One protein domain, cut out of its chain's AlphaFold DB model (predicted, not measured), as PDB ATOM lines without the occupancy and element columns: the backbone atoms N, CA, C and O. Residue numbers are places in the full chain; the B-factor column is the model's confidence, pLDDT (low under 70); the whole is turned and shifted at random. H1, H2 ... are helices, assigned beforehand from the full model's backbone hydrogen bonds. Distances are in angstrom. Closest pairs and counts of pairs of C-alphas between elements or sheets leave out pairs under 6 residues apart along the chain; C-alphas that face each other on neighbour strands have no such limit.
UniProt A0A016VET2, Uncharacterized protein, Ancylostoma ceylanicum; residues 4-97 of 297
ATOM      1  N   ARG A   4     181.243 -70.340  56.365       54.62
ATOM      2  CA  ARG A   4     179.856 -69.861  56.180       54.62
ATOM      3  C   ARG A   4     179.672 -69.175  54.821       54.62
ATOM      4  O   ARG A   4     178.574 -69.233  54.271       54.62
ATOM      5  N   GLY A   5     180.747 -68.601  54.272       61.81
ATOM      6  CA  GLY A   5     180.760 -68.028  52.928       61.81
ATOM      7  C   GLY A   5     180.478 -69.057  51.833       61.81
ATOM      8  O   GLY A   5     179.871 -68.698  50.843       61.81
ATOM      9  N   VAL A   6     180.812 -70.340  52.027       72.00
ATOM     10  CA  VAL A   6     180.580 -71.402  51.025       72.00
ATOM     11  C   VAL A   6     179.112 -71.840  50.980       72.00
ATOM     12  O   VAL A   6     178.590 -72.146  49.914       72.00
ATOM     13  N   SER A   7     178.433 -71.879  52.133       61.84
ATOM     14  CA  SER A   7     177.031 -72.322  52.232       61.84
ATOM     15  C   SER A   7     176.008 -71.311  51.713       61.84
ATOM     16  O   SER A   7     174.915 -71.708  51.325       61.84
ATOM     17  N   ALA A   8     176.341 -70.020  51.748       61.25
ATOM     18  CA  ALA A   8     175.446 -68.924  51.376       61.25
ATOM     19  C   ALA A   8     176.102 -67.981  50.358       61.25
ATOM     20  O   ALA A   8     175.777 -66.798  50.313       61.25
ATOM     21  N   HIS A   9     177.067 -68.496  49.590       76.00
ATOM     22  CA  HIS A   9     177.744 -67.703  48.576       76.00
ATOM     23  C   HIS A   9     176.743 -67.254  47.513       76.00
ATOM     24  O   HIS A   9     175.817 -67.994  47.169       76.00
ATOM     25  N   GLU A  10     176.971 -66.079  46.934       77.50
ATOM     26  CA  GLU A  10     176.133 -65.538  45.858       77.50
ATOM     27  C   GLU A  10     176.080 -66.466  44.629       77.50
ATOM     28  O   GLU A  10     175.111 -66.429  43.878       77.50
ATOM     29  N   ASN A  11     177.068 -67.362  44.497       82.38
ATOM     30  CA  ASN A  11     177.183 -68.356  43.427       82.38
ATOM     31  C   ASN A  11     176.490 -69.699  43.720       82.38
ATOM     32  O   ASN A  11     176.720 -70.681  43.013       82.38
ATOM     33  N   LEU A  12     175.654 -69.793  44.766       87.50
ATOM     34  CA  LEU A  12     175.005 -71.056  45.147       87.50
ATOM     35  C   LEU A  12     174.246 -71.698  43.976       87.50
ATOM     36  O   LEU A  12     174.200 -72.927  43.887       87.50
ATOM     37  N   LEU A  13     173.663 -70.881  43.095       90.62
ATOM     38  CA  LEU A  13     172.863 -71.318  41.950       90.62
ATOM     39  C   LEU A  13     173.627 -71.263  40.614       90.62
ATOM     40  O   LEU A  13     173.087 -71.703  39.601       90.62
ATOM     41  N   ASP A  14     174.882 -70.807  40.610       89.88
ATOM     42  CA  ASP A  14     175.694 -70.704  39.394       89.88
ATOM     43  C   ASP A  14     175.986 -72.099  38.837       89.88
ATOM     44  O   ASP A  14     176.304 -73.040  39.577       89.88
ATOM     45  N   GLY A  15     175.852 -72.269  37.524       87.38
ATOM     46  CA  GLY A  15     176.128 -73.538  36.856       87.38
ATOM     47  C   GLY A  15     175.223 -74.681  37.320       87.38
ATOM     48  O   GLY A  15     175.649 -75.837  37.330       87.38
ATOM     49  N   LEU A  16     173.989 -74.399  37.773       91.44
ATOM     50  CA  LEU A  16     172.995 -75.459  38.022       91.44
ATOM     51  C   LEU A  16     172.776 -76.303  36.760       91.44
ATOM     52  O   LEU A  16     172.709 -77.536  36.836       91.44
ATOM     53  N   PHE A  17     172.753 -75.617  35.617       90.94
ATOM     54  CA  PHE A  17     172.762 -76.178  34.273       90.94
ATOM     55  C   PHE A  17     174.016 -75.702  33.522       90.94
ATOM     56  O   PHE A  17     174.551 -74.639  33.849       90.94
ATOM     57  N   PRO A  18     174.505 -76.462  32.521       87.69
ATOM     58  CA  PRO A  18     175.712 -76.100  31.780       87.69
ATOM     59  C   PRO A  18     175.637 -74.681  31.204       87.69
ATOM     60  O   PRO A  18     174.655 -74.333  30.537       87.69
ATOM     61  N   GLY A  19     176.665 -73.871  31.470       85.12
ATOM     62  CA  GLY A  19     176.769 -72.492  30.978       85.12
ATOM     63  C   GLY A  19     175.642 -71.561  31.441       85.12
ATOM     64  O   GLY A  19     175.217 -70.710  30.666       85.12
ATOM     65  N   ASP A  20     175.079 -71.774  32.633       89.19
ATOM     66  CA  ASP A  20     174.076 -70.889  33.242       89.19
ATOM     67  C   ASP A  20     174.579 -70.359  34.596       89.19
ATOM     68  O   ASP A  20     174.234 -70.871  35.660       89.19
ATOM     69  N   ASP A  21     175.462 -69.364  34.544       87.19
ATOM     70  CA  ASP A  21     176.091 -68.679  35.690       87.19
ATOM     71  C   ASP A  21     175.438 -67.316  36.010       87.19
ATOM     72  O   ASP A  21     175.832 -66.600  36.936       87.19
ATOM     73  N   GLY A  22     174.425 -66.934  35.228       88.19
ATOM     74  CA  GLY A  22     173.745 -65.652  35.360       88.19
ATOM     75  C   GLY A  22     174.625 -64.437  35.039       88.19
ATOM     76  O   GLY A  22     174.255 -63.330  35.428       88.19
ATOM     77  N   ALA A  23     175.764 -64.620  34.358       87.69
ATOM     78  CA  ALA A  23     176.623 -63.529  33.894       87.69
ATOM     79  C   ALA A  23     176.062 -62.828  32.643       87.69
ATOM     80  O   ALA A  23     176.372 -61.668  32.374       87.69
ATOM     81  N   GLU A  24     175.183 -63.504  31.902       87.69
ATOM     82  CA  GLU A  24     174.529 -62.979  30.706       87.69
ATOM     83  C   GLU A  24     173.006 -62.945  30.867       87.69
ATOM     84  O   GLU A  24     172.423 -63.695  31.646       87.69
ATOM     85  N   CYS A  25     172.334 -62.070  30.111       86.38
ATOM     86  CA  CYS A  25     170.876 -62.079  30.032       86.38
ATOM     87  C   CYS A  25     170.436 -63.043  28.917       86.38
ATOM     88  O   CYS A  25     170.627 -62.721  27.744       86.38
ATOM     89  N   PRO A  26     169.803 -64.189  29.233       83.50
ATOM     90  CA  PRO A  26     169.487 -65.200  28.225       83.50
ATOM     91  C   PRO A  26     168.341 -64.777  27.296       83.50
ATOM     92  O   PRO A  26     168.187 -65.337  26.216       83.50
ATOM     93  N   ASN A  27     167.552 -63.765  27.678       82.31
ATOM     94  CA  ASN A  27     166.531 -63.178  26.816       82.31
ATOM     95  C   ASN A  27     167.182 -62.165  25.851       82.31
ATOM     96  O   ASN A  27     167.637 -61.118  26.322       82.31
ATOM     97  N   PRO A  28     167.138 -62.374  24.518       83.81
ATOM     98  CA  PRO A  28     167.766 -61.476  23.545       83.81
ATOM     99  C   PRO A  28     167.247 -60.034  23.600       83.81
ATOM    100  O   PRO A  28     168.009 -59.087  23.419       83.81
ATOM    101  N   ILE A  29     165.953 -59.843  23.886       86.50
ATOM    102  CA  ILE A  29     165.351 -58.508  24.024       86.50
ATOM    103  C   ILE A  29     165.861 -57.837  25.302       86.50
ATOM    104  O   ILE A  29     166.157 -56.640  25.303       86.50
ATOM    105  N   GLY A  30     165.977 -58.605  26.388       86.62
ATOM    106  CA  GLY A  30     166.558 -58.142  27.647       86.62
ATOM    107  C   GLY A  30     168.019 -57.732  27.472       86.62
ATOM    108  O   GLY A  30     168.380 -56.610  27.823       86.62
ATOM    109  N   ALA A  31     168.823 -58.588  26.838       87.88
ATOM    110  CA  ALA A  31     170.219 -58.318  26.508       87.88
ATOM    111  C   ALA A  31     170.372 -57.060  25.638       87.88
ATOM    112  O   ALA A  31     171.162 -56.173  25.959       87.88
ATOM    113  N   ALA A  32     169.558 -56.919  24.585       89.88
ATOM    114  CA  ALA A  32     169.567 -55.734  23.730       89.88
ATOM    115  C   ALA A  32     169.216 -54.451  24.502       89.88
ATOM    116  O   ALA A  32     169.863 -53.423  24.302       89.88
ATOM    117  N   LYS A  33     168.239 -54.502  25.420       90.69
ATOM    118  CA  LYS A  33     167.876 -53.359  26.275       90.69
ATOM    119  C   LYS A  33     168.976 -52.999  27.271       90.69
ATOM    120  O   LYS A  33     169.265 -51.816  27.429       90.69
ATOM    121  N   LEU A  34     169.597 -53.984  27.922       90.12
ATOM    122  CA  LEU A  34     170.733 -53.750  28.822       90.12
ATOM    123  C   LEU A  34     171.891 -53.085  28.073       90.12
ATOM    124  O   LEU A  34     172.415 -52.071  28.534       90.12
ATOM    125  N   ASN A  35     172.198 -53.574  26.869       91.38
ATOM    126  CA  ASN A  35     173.205 -52.985  25.988       91.38
ATOM    127  C   ASN A  35     172.843 -51.554  25.568       91.38
ATOM    128  O   ASN A  35     173.681 -50.657  25.651       91.38
ATOM    129  N   GLN A  36     171.590 -51.308  25.171       93.81
ATOM    130  CA  GLN A  36     171.105 -49.975  24.800       93.81
ATOM    131  C   GLN A  36     171.223 -48.978  25.963       93.81
ATOM    132  O   GLN A  36     171.611 -47.828  25.757       93.81
ATOM    133  N   LEU A  37     170.902 -49.420  27.181       92.00
ATOM    134  CA  LEU A  37     170.977 -48.613  28.398       92.00
ATOM    135  C   LEU A  37     172.391 -48.552  28.996       92.00
ATOM    136  O   LEU A  37     172.604 -47.807  29.951       92.00
ATOM    137  N   LYS A  38     173.349 -49.305  28.439       90.88
ATOM    138  CA  LYS A  38     174.720 -49.462  28.950       90.88
ATOM    139  C   LYS A  38     174.759 -49.908  30.418       90.88
ATOM    140  O   LYS A  38     175.602 -49.456  31.190       90.88
ATOM    141  N   ILE A  39     173.831 -50.784  30.803       87.75
ATOM    142  CA  ILE A  39     173.760 -51.374  32.142       87.75
ATOM    143  C   ILE A  39     174.415 -52.754  32.083       87.75
ATOM    144  O   ILE A  39     173.946 -53.627  31.356       87.75
ATOM    145  N   GLY A  40     175.485 -52.953  32.855       86.88
ATOM    146  CA  GLY A  40     176.113 -54.266  33.011       86.88
ATOM    147  C   GLY A  40     175.218 -55.236  33.787       86.88
ATOM    148  O   GLY A  40     174.489 -54.819  34.694       86.88
ATOM    149  N   VAL A  41     175.294 -56.527  33.456       86.19
ATOM    150  CA  VAL A  41     174.491 -57.578  34.106       86.19
ATOM    151  C   VAL A  41     174.752 -57.622  35.612       86.19
ATOM    152  O   VAL A  41     173.795 -57.727  36.366       86.19
ATOM    153  N   ASP A  42     175.987 -57.401  36.068       85.81
ATOM    154  CA  ASP A  42     176.309 -57.359  37.503       85.81
ATOM    155  C   ASP A  42     175.573 -56.237  38.247       85.81
ATOM    156  O   ASP A  42     175.042 -56.435  39.338       85.81
ATOM    157  N   SER A  43     175.466 -55.048  37.642       86.38
ATOM    158  CA  SER A  43     174.727 -53.928  38.240       86.38
ATOM    159  C   SER A  43     173.233 -54.237  38.352       86.38
ATOM    160  O   SER A  43     172.596 -53.880  39.346       86.38
ATOM    161  N   PHE A  44     172.682 -54.931  37.353       86.06
ATOM    162  CA  PHE A  44     171.312 -55.426  37.393       86.06
ATOM    163  C   PHE A  44     171.144 -56.516  38.462       86.06
ATOM    164  O   PHE A  44     170.230 -56.432  39.283       86.06
ATOM    165  N   ALA A  45     172.051 -57.493  38.494       86.38
ATOM    166  CA  ALA A  45     172.016 -58.636  39.394       86.38
ATOM    167  C   ALA A  45     172.109 -58.223  40.865       86.38
ATOM    168  O   ALA A  45     171.346 -58.723  41.687       86.38
ATOM    169  N   ASN A  46     172.940 -57.231  41.185       85.25
ATOM    170  CA  ASN A  46     173.064 -56.696  42.542       85.25
ATOM    171  C   ASN A  46     171.765 -56.067  43.066       85.25
ATOM    172  O   ASN A  46     171.561 -55.983  44.275       85.25
ATOM    173  N   LYS A  47     170.880 -55.606  42.172       87.75
ATOM    174  CA  LYS A  47     169.613 -54.967  42.549       87.75
ATOM    175  C   LYS A  47     168.411 -55.907  42.460       87.75
ATOM    176  O   LYS A  47     167.484 -55.770  43.255       87.75
ATOM    177  N   TYR A  48     168.404 -56.813  41.486       87.12
ATOM    178  CA  TYR A  48     167.226 -57.609  41.122       87.12
ATOM    179  C   TYR A  48     167.456 -59.125  41.141       87.12
ATOM    180  O   TYR A  48     166.498 -59.880  40.999       87.12
ATOM    181  N   GLY A  49     168.694 -59.573  41.347       87.19
ATOM    182  CA  GLY A  49     169.099 -60.972  41.244       87.19
ATOM    183  C   GLY A  49     169.617 -61.351  39.854       87.19
ATOM    184  O   GLY A  49     169.342 -60.686  38.851       87.19
ATOM    185  N   ARG A  50     170.399 -62.432  39.806       90.19
ATOM    186  CA  ARG A  50     171.014 -62.946  38.575       90.19
ATOM    187  C   ARG A  50     169.948 -63.486  37.604       90.19
ATOM    188  O   ARG A  50     169.071 -64.246  38.026       90.19
ATOM    189  N   PRO A  51     170.003 -63.123  36.309       90.38
ATOM    190  CA  PRO A  51     169.006 -63.519  35.318       90.38
ATOM    191  C   PRO A  51     169.268 -64.927  34.756       90.38
ATOM    192  O   PRO A  51     169.460 -65.082  33.554       90.38
ATOM    193  N   TYR A  52     169.260 -65.959  35.600       91.81
ATOM    194  CA  TYR A  52     169.535 -67.330  35.151       91.81
ATOM    195  C   TYR A  52     168.543 -67.826  34.089       91.81
ATOM    196  O   TYR A  52     167.336 -67.552  34.145       91.81
ATOM    197  N   ARG A  53     169.039 -68.634  33.152       91.50
ATOM    198  CA  ARG A  53     168.245 -69.269  32.092       91.50
ATOM    199  C   ARG A  53     167.215 -70.229  32.670       91.50
ATOM    200  O   ARG A  53     166.064 -70.206  32.233       91.50
ATOM    201  N   PHE A  54     167.569 -71.010  33.691       92.25
ATOM    202  CA  PHE A  54     166.624 -71.949  34.304       92.25
ATOM    203  C   PHE A  54     165.399 -71.258  34.927       92.25
ATOM    204  O   PHE A  54     164.311 -71.830  34.930       92.25
ATOM    205  N   VAL A  55     165.537 -70.010  35.397       91.69
ATOM    206  CA  VAL A  55     164.412 -69.221  35.933       91.69
ATOM    207  C   VAL A  55     163.441 -68.819  34.822       91.69
ATOM    208  O   VAL A  55     162.239 -68.742  35.045       91.69
ATOM    209  N   GLN A  56     163.933 -68.588  33.607       88.44
ATOM    210  CA  GLN A  56     163.070 -68.323  32.451       88.44
ATOM    211  C   GLN A  56     162.468 -69.618  31.892       88.44
ATOM    212  O   GLN A  56     161.357 -69.609  31.362       88.44
ATOM    213  N   ALA A  57     163.164 -70.746  32.043       88.94
ATOM    214  CA  ALA A  57     162.657 -72.045  31.616       88.94
ATOM    215  C   ALA A  57     161.432 -72.491  32.427       88.94
ATOM    216  O   ALA A  57     160.454 -72.953  31.846       88.94
ATOM    217  N   ILE A  58     161.414 -72.254  33.745       89.88
ATOM    218  CA  ILE A  58     160.237 -72.558  34.587       89.88
ATOM    219  C   ILE A  58     159.009 -71.692  34.270       89.88
ATOM    220  O   ILE A  58     157.917 -71.996  34.742       89.88
ATOM    221  N   THR A  59     159.164 -70.616  33.490       84.81
ATOM    222  CA  THR A  59     158.040 -69.806  32.993       84.81
ATOM    223  C   THR A  59     157.664 -70.135  31.549       84.81
ATOM    224  O   THR A  59     156.807 -69.460  30.989       84.81
ATOM    225  N   GLY A  60     158.316 -71.125  30.928       82.62
ATOM    226  CA  GLY A  60     158.128 -71.480  29.518       82.62
ATOM    227  C   GLY A  60     158.780 -70.510  28.525       82.62
ATOM    228  O   GLY A  60     158.542 -70.612  27.329       82.62
ATOM    229  N   SER A  61     159.606 -69.571  28.997       80.56
ATOM    230  CA  SER A  61     160.187 -68.505  28.163       80.56
ATOM    231  C   SER A  61     161.558 -68.859  27.581       80.56
ATOM    232  O   SER A  61     162.080 -68.117  26.750       80.56
ATOM    233  N   ALA A  62     162.169 -69.956  28.034       81.81
ATOM    234  CA  ALA A  62     163.487 -70.408  27.600       81.81
ATOM    235  C   ALA A  62     163.618 -71.935  27.696       81.81
ATOM    236  O   ALA A  62     162.869 -72.593  28.415       81.81
ATOM    237  N   SER A  63     164.601 -72.497  26.995       82.81
ATOM    238  CA  SER A  63     165.029 -73.886  27.183       82.81
ATOM    239  C   SER A  63     166.118 -73.973  28.258       82.81
ATOM    240  O   SER A  63     166.920 -73.052  28.420       82.81
ATOM    241  N   LEU A  64     166.192 -75.100  28.973       83.56
ATOM    242  CA  LEU A  64     167.317 -75.392  29.870       83.56
ATOM    243  C   LEU A  64     168.636 -75.584  29.100       83.56
ATOM    244  O   LEU A  64     169.711 -75.368  29.664       83.56
ATOM    245  N   VAL A  65     168.559 -75.944  27.815       83.38
ATOM    246  CA  VAL A  65     169.717 -76.200  26.951       83.38
ATOM    247  C   VAL A  65     170.264 -74.881  26.381       83.38
ATOM    248  O   VAL A  65     169.497 -74.109  25.800       83.38
ATOM    249  N   PRO A  66     171.578 -74.607  26.503       78.44
ATOM    250  CA  PRO A  66     172.195 -73.425  25.901       78.44
ATOM    251  C   PRO A  66     171.960 -73.358  24.389       78.44
ATOM    252  O   PRO A  66     172.140 -74.349  23.686       78.44
ATOM    253  N   GLY A  67     171.591 -72.180  23.882       75.12
ATOM    254  CA  GLY A  67     171.436 -71.934  22.443       75.12
ATOM    255  C   GLY A  67     170.249 -72.638  21.775       75.12
ATOM    256  O   GLY A  67     170.046 -72.459  20.575       75.12
ATOM    257  N   ALA A  68     169.453 -73.412  22.516       77.69
ATOM    258  CA  ALA A  68     168.221 -73.980  21.993       77.69
ATOM    259  C   ALA A  68     167.166 -72.883  21.783       77.69
ATOM    260  O   ALA A  68     167.108 -71.898  22.524       77.69
ATOM    261  N   ALA A  69     166.321 -73.069  20.765       71.00
ATOM    262  CA  ALA A  69     165.183 -72.191  20.541       71.00
ATOM    263  C   ALA A  69     164.239 -72.212  21.762       71.00
ATOM    264  O   ALA A  69     164.185 -73.220  22.477       71.00
ATOM    265  N   PRO A  70     163.496 -71.119  22.014       71.00
ATOM    266  CA  PRO A  70     162.427 -71.133  23.000       71.00
ATOM    267  C   PRO A  70     161.445 -72.277  22.706       71.00
ATOM    268  O   PRO A  70     161.201 -72.554  21.525       71.00
ATOM    269  N   PRO A  71     160.871 -72.912  23.741       71.94
ATOM    270  CA  PRO A  71     159.878 -73.957  23.547       71.94
ATOM    271  C   PRO A  71     158.698 -73.434  22.714       71.94
ATOM    272  O   PRO A  71     158.213 -72.321  22.924       71.94
ATOM    273  N   THR A  72     158.236 -74.232  21.758       75.00
ATOM    274  CA  THR A  72     157.008 -73.977  20.991       75.00
ATOM    275  C   THR A  72     155.764 -74.090  21.880       75.00
ATOM    276  O   THR A  72     155.817 -74.687  22.951       75.00
ATOM    277  N   GLU A  73     154.604 -73.584  21.441       69.50
ATOM    278  CA  GLU A  73     153.363 -73.663  22.242       69.50
ATOM    279  C   GLU A  73     153.002 -75.105  22.661       69.50
ATOM    280  O   GLU A  73     152.536 -75.338  23.778       69.50
ATOM    281  N   ALA A  74     153.286 -76.090  21.800       65.62
ATOM    282  CA  ALA A  74     153.111 -77.513  22.098       65.62
ATOM    283  C   ALA A  74     154.090 -78.025  23.177       65.62
ATOM    284  O   ALA A  74     153.731 -78.883  23.986       65.62
ATOM    285  N   GLU A  75     155.304 -77.474  23.219       64.06
ATOM    286  CA  GLU A  75     156.340 -77.776  24.215       64.06
ATOM    287  C   GLU A  75     156.133 -77.002  25.529       64.06
ATOM    288  O   GLU A  75     156.555 -77.437  26.593       64.06
ATOM    289  N   THR A  76     155.378 -75.903  25.508       65.50
ATOM    290  CA  THR A  76     154.911 -75.217  26.727       65.50
ATOM    291  C   THR A  76     153.667 -75.858  27.355       65.50
ATOM    292  O   THR A  76     153.033 -75.265  28.231       65.50
ATOM    293  N   SER A  77     153.288 -77.069  26.929       69.44
ATOM    294  CA  SER A  77     152.197 -77.814  27.566       69.44
ATOM    295  C   SER A  77     152.457 -78.004  29.069       69.44
ATOM    296  O   SER A  77     153.597 -78.154  29.514       69.44
ATOM    297  N   GLY A  78     151.389 -78.034  29.876       63.94
ATOM    298  CA  GLY A  78     151.505 -78.100  31.341       63.94
ATOM    299  C   GLY A  78     152.281 -79.314  31.875       63.94
ATOM    300  O   GLY A  78     152.820 -79.241  32.975       63.94
ATOM    301  N   VAL A  79     152.375 -80.401  31.099       64.94
ATOM    302  CA  VAL A  79     153.163 -81.595  31.453       64.94
ATOM    303  C   VAL A  79     154.664 -81.329  31.302       64.94
ATOM    304  O   VAL A  79     155.408 -81.551  32.248       64.94
ATOM    305  N   GLN A  80     155.107 -80.765  30.175       74.88
ATOM    306  CA  GLN A  80     156.529 -80.460  29.962       74.88
ATOM    307  C   GLN A  80     157.039 -79.370  30.914       74.88
ATOM    308  O   GLN A  80     158.169 -79.438  31.392       74.88
ATOM    309  N   LEU A  81     156.197 -78.390  31.263       81.00
ATOM    310  CA  LEU A  81     156.561 -77.389  32.267       81.00
ATOM    311  C   LEU A  81     156.722 -78.007  33.668       81.00
ATOM    312  O   LEU A  81     157.581 -77.575  34.437       81.00
ATOM    313  N   ALA A  82     155.922 -79.027  33.998       86.25
ATOM    314  CA  ALA A  82     156.064 -79.770  35.248       86.25
ATOM    315  C   ALA A  82     157.376 -80.570  35.292       86.25
ATOM    316  O   ALA A  82     158.019 -80.596  36.342       86.25
ATOM    317  N   ASP A  83     157.806 -81.145  34.164       88.19
ATOM    318  CA  ASP A  83     159.097 -81.833  34.048       88.19
ATOM    319  C   ASP A  83     160.269 -80.855  34.235       88.19
ATOM    320  O   ASP A  83     161.155 -81.095  35.056       88.19
ATOM    321  N   VAL A  84     160.228 -79.689  33.575       89.56
ATOM    322  CA  VAL A  84     161.229 -78.619  33.762       89.56
ATOM    323  C   VAL A  84     161.283 -78.163  35.222       89.56
ATOM    324  O   VAL A  84     162.367 -78.020  35.793       89.56
ATOM    325  N   LEU A  85     160.127 -77.953  35.857       91.94
ATOM    326  CA  LEU A  85     160.060 -77.584  37.270       91.94
ATOM    327  C   LEU A  85     160.664 -78.674  38.165       91.94
ATOM    328  O   LEU A  85     161.414 -78.360  39.093       91.94
ATOM    329  N   TYR A  86     160.354 -79.942  37.892       93.38
ATOM    330  CA  TYR A  86     160.913 -81.078  38.615       93.38
ATOM    331  C   TYR A  86     162.441 -81.114  38.503       93.38
ATOM    332  O   TYR A  86     163.119 -81.199  39.531       93.38
ATOM    333  N   ASP A  87     162.985 -80.976  37.293       93.50
ATOM    334  CA  ASP A  87     164.427 -80.990  37.041       93.50
ATOM    335  C   ASP A  87     165.147 -79.835  37.743       93.50
ATOM    336  O   ASP A  87     166.186 -80.039  38.375       93.50
ATOM    337  N   VAL A  88     164.570 -78.630  37.709       95.25
ATOM    338  CA  VAL A  88     165.117 -77.457  38.408       95.25
ATOM    339  C   VAL A  88     165.106 -77.663  39.923       95.25
ATOM    340  O   VAL A  88     166.129 -77.454  40.580       95.25
ATOM    341  N   ILE A  89     163.988 -78.116  40.502       95.56
ATOM    342  CA  ILE A  89     163.897 -78.378  41.948       95.56
ATOM    343  C   ILE A  89     164.885 -79.473  42.358       95.56
ATOM    344  O   ILE A  89     165.548 -79.349  43.392       95.56
ATOM    345  N   LYS A  90     165.005 -80.537  41.560       95.94
ATOM    346  CA  LYS A  90     165.968 -81.615  41.791       95.94
ATOM    347  C   LYS A  90     167.401 -81.082  41.763       95.94
ATOM    348  O   LYS A  90     168.128 -81.297  42.728       95.94
ATOM    349  N   ALA A  91     167.772 -80.306  40.744       94.69
ATOM    350  CA  ALA A  91     169.102 -79.711  40.628       94.69
ATOM    351  C   ALA A  91     169.444 -78.797  41.819       94.69
ATOM    352  O   ALA A  91     170.552 -78.871  42.353       94.69
ATOM    353  N   ILE A  92     168.488 -77.985  42.288       94.62
ATOM    354  CA  ILE A  92     168.660 -77.141  43.482       94.62
ATOM    355  C   ILE A  92     168.882 -78.005  44.728       94.62
ATOM    356  O   ILE A  92     169.799 -77.744  45.507       94.62
ATOM    357  N   ARG A  93     168.066 -79.047  44.930       95.25
ATOM    358  CA  ARG A  93     168.209 -79.958  46.078       95.25
ATOM    359  C   ARG A  93     169.557 -80.670  46.067       95.25
ATOM    360  O   ARG A  93     170.212 -80.725  47.109       95.25
ATOM    361  N   ASP A  94     169.975 -81.166  44.908       93.88
ATOM    362  CA  ASP A  94     171.258 -81.842  44.732       93.88
ATOM    363  C   ASP A  94     172.418 -80.879  45.020       93.88
ATOM    364  O   ASP A  94     173.322 -81.217  45.783       93.88
ATOM    365  N   ARG A  95     172.348 -79.637  44.520       93.00
ATOM    366  CA  ARG A  95     173.339 -78.584  44.791       93.00
ATOM    367  C   ARG A  95     173.439 -78.235  46.273       93.00
ATOM    368  O   ARG A  95     174.545 -78.151  46.806       93.00
ATOM    369  N   VAL A  96     172.310 -78.038  46.952       93.06
ATOM    370  CA  VAL A  96     172.289 -77.738  48.393       93.06
ATOM    371  C   VAL A  96     172.860 -78.913  49.187       93.06
ATOM    372  O   VAL A  96     173.679 -78.709  50.081       93.06
ATOM    373  N   SER A  97     172.486 -80.144  48.832       93.62
ATOM    374  CA  SER A  97     173.025 -81.363  49.443       93.62
ATOM    375  C   SER A  97     174.547 -81.452  49.283       93.62
ATOM    376  O   SER A  97     175.262 -81.588  50.278       93.62
TER     377      SER A  97
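AT A GLANCE: This is residues 4 to 97 of the 297 residues of an uncharacterized protein of Ancylostoma ceylanicum (UniProt A0A016VET2). This is a flat slab of short helices and long loops, with the short helix H4 near its middle and the long helix H5 running along one edge. H2 and H3 make a corner on the far side of H4 from H5, little H1 sits out at another edge, and no two named helices touch. Look for two long loops, residues 8 to 27 before H2 and residues 58 to 77 before H5. The 94 printed residues include five named helices, in the order H1 H2 H3 H4 H5, which hold 47 of them; there is no named strand, and the class is all helix. The whole is compact, with a radius of gyration of the C-alphas of 14.2 A, and spans 38 by 36 by 19 A.

HOW THE PARTS SIT: Start at H1, residues 4 to 7, whose centre is the farthest of the helix centres from the mean of the C-alphas, at 21.9 A. Go on to H2, residues 28 to 37, and H3, residues 41 to 48: they are close but not clearly touching, their closest C-alphas, of Leu 34 and Val 41, are 7.5 A apart, and their lines stand about perpendicular, at 84 degrees. Next comes H4, residues 53 to 57, with its centre nearest to that mean, at 3.5 A. H4 and H5, residues 78 to 97, are close but not clearly touching; their closest C-alphas, of Phe 54 and Val 88, are 7.0 A apart. H1 and H5 are only just apart, 8.2 A at the closest C-alphas, while H2 and H5 are apart, as are H3 and H5. In the backbone, every O i to N i+4 pair is within hydrogen-bond range in H2, H4 and H5, and 3 of 4 are in H3; H1 is too short for such a pair.

IN THESE COORDINATES: Find C-alpha 4 at (179.856, -69.861, 56.180), where H1 begins; it ends at residue 7, 5.4 A on. H2 measures 14.1 A from first to last C-alpha, H3 10.1 A and H4 6.3 A. Find C-alpha 53, where H4 begins, at (168.245, -69.269, 32.092). H5 runs 28.3 A from C-alpha 78 at (151.505, -78.100, 31.341) to C-alpha 97 at (173.025, -81.363, 49.443).

THE WHOLE: The two C-alphas farthest apart, those of Arg 4 and Ala 74, are 44.0 A apart. The printed part has no cut. The links H1 to H2 and H4 to H5 are long, with 20 residues each; H2 to H3 and H3 to H4 are tight. The mean pLDDT of the printed part is 84.1, and it is under 70 at residues 4 to 5, 7 to 8 and 73 to 79.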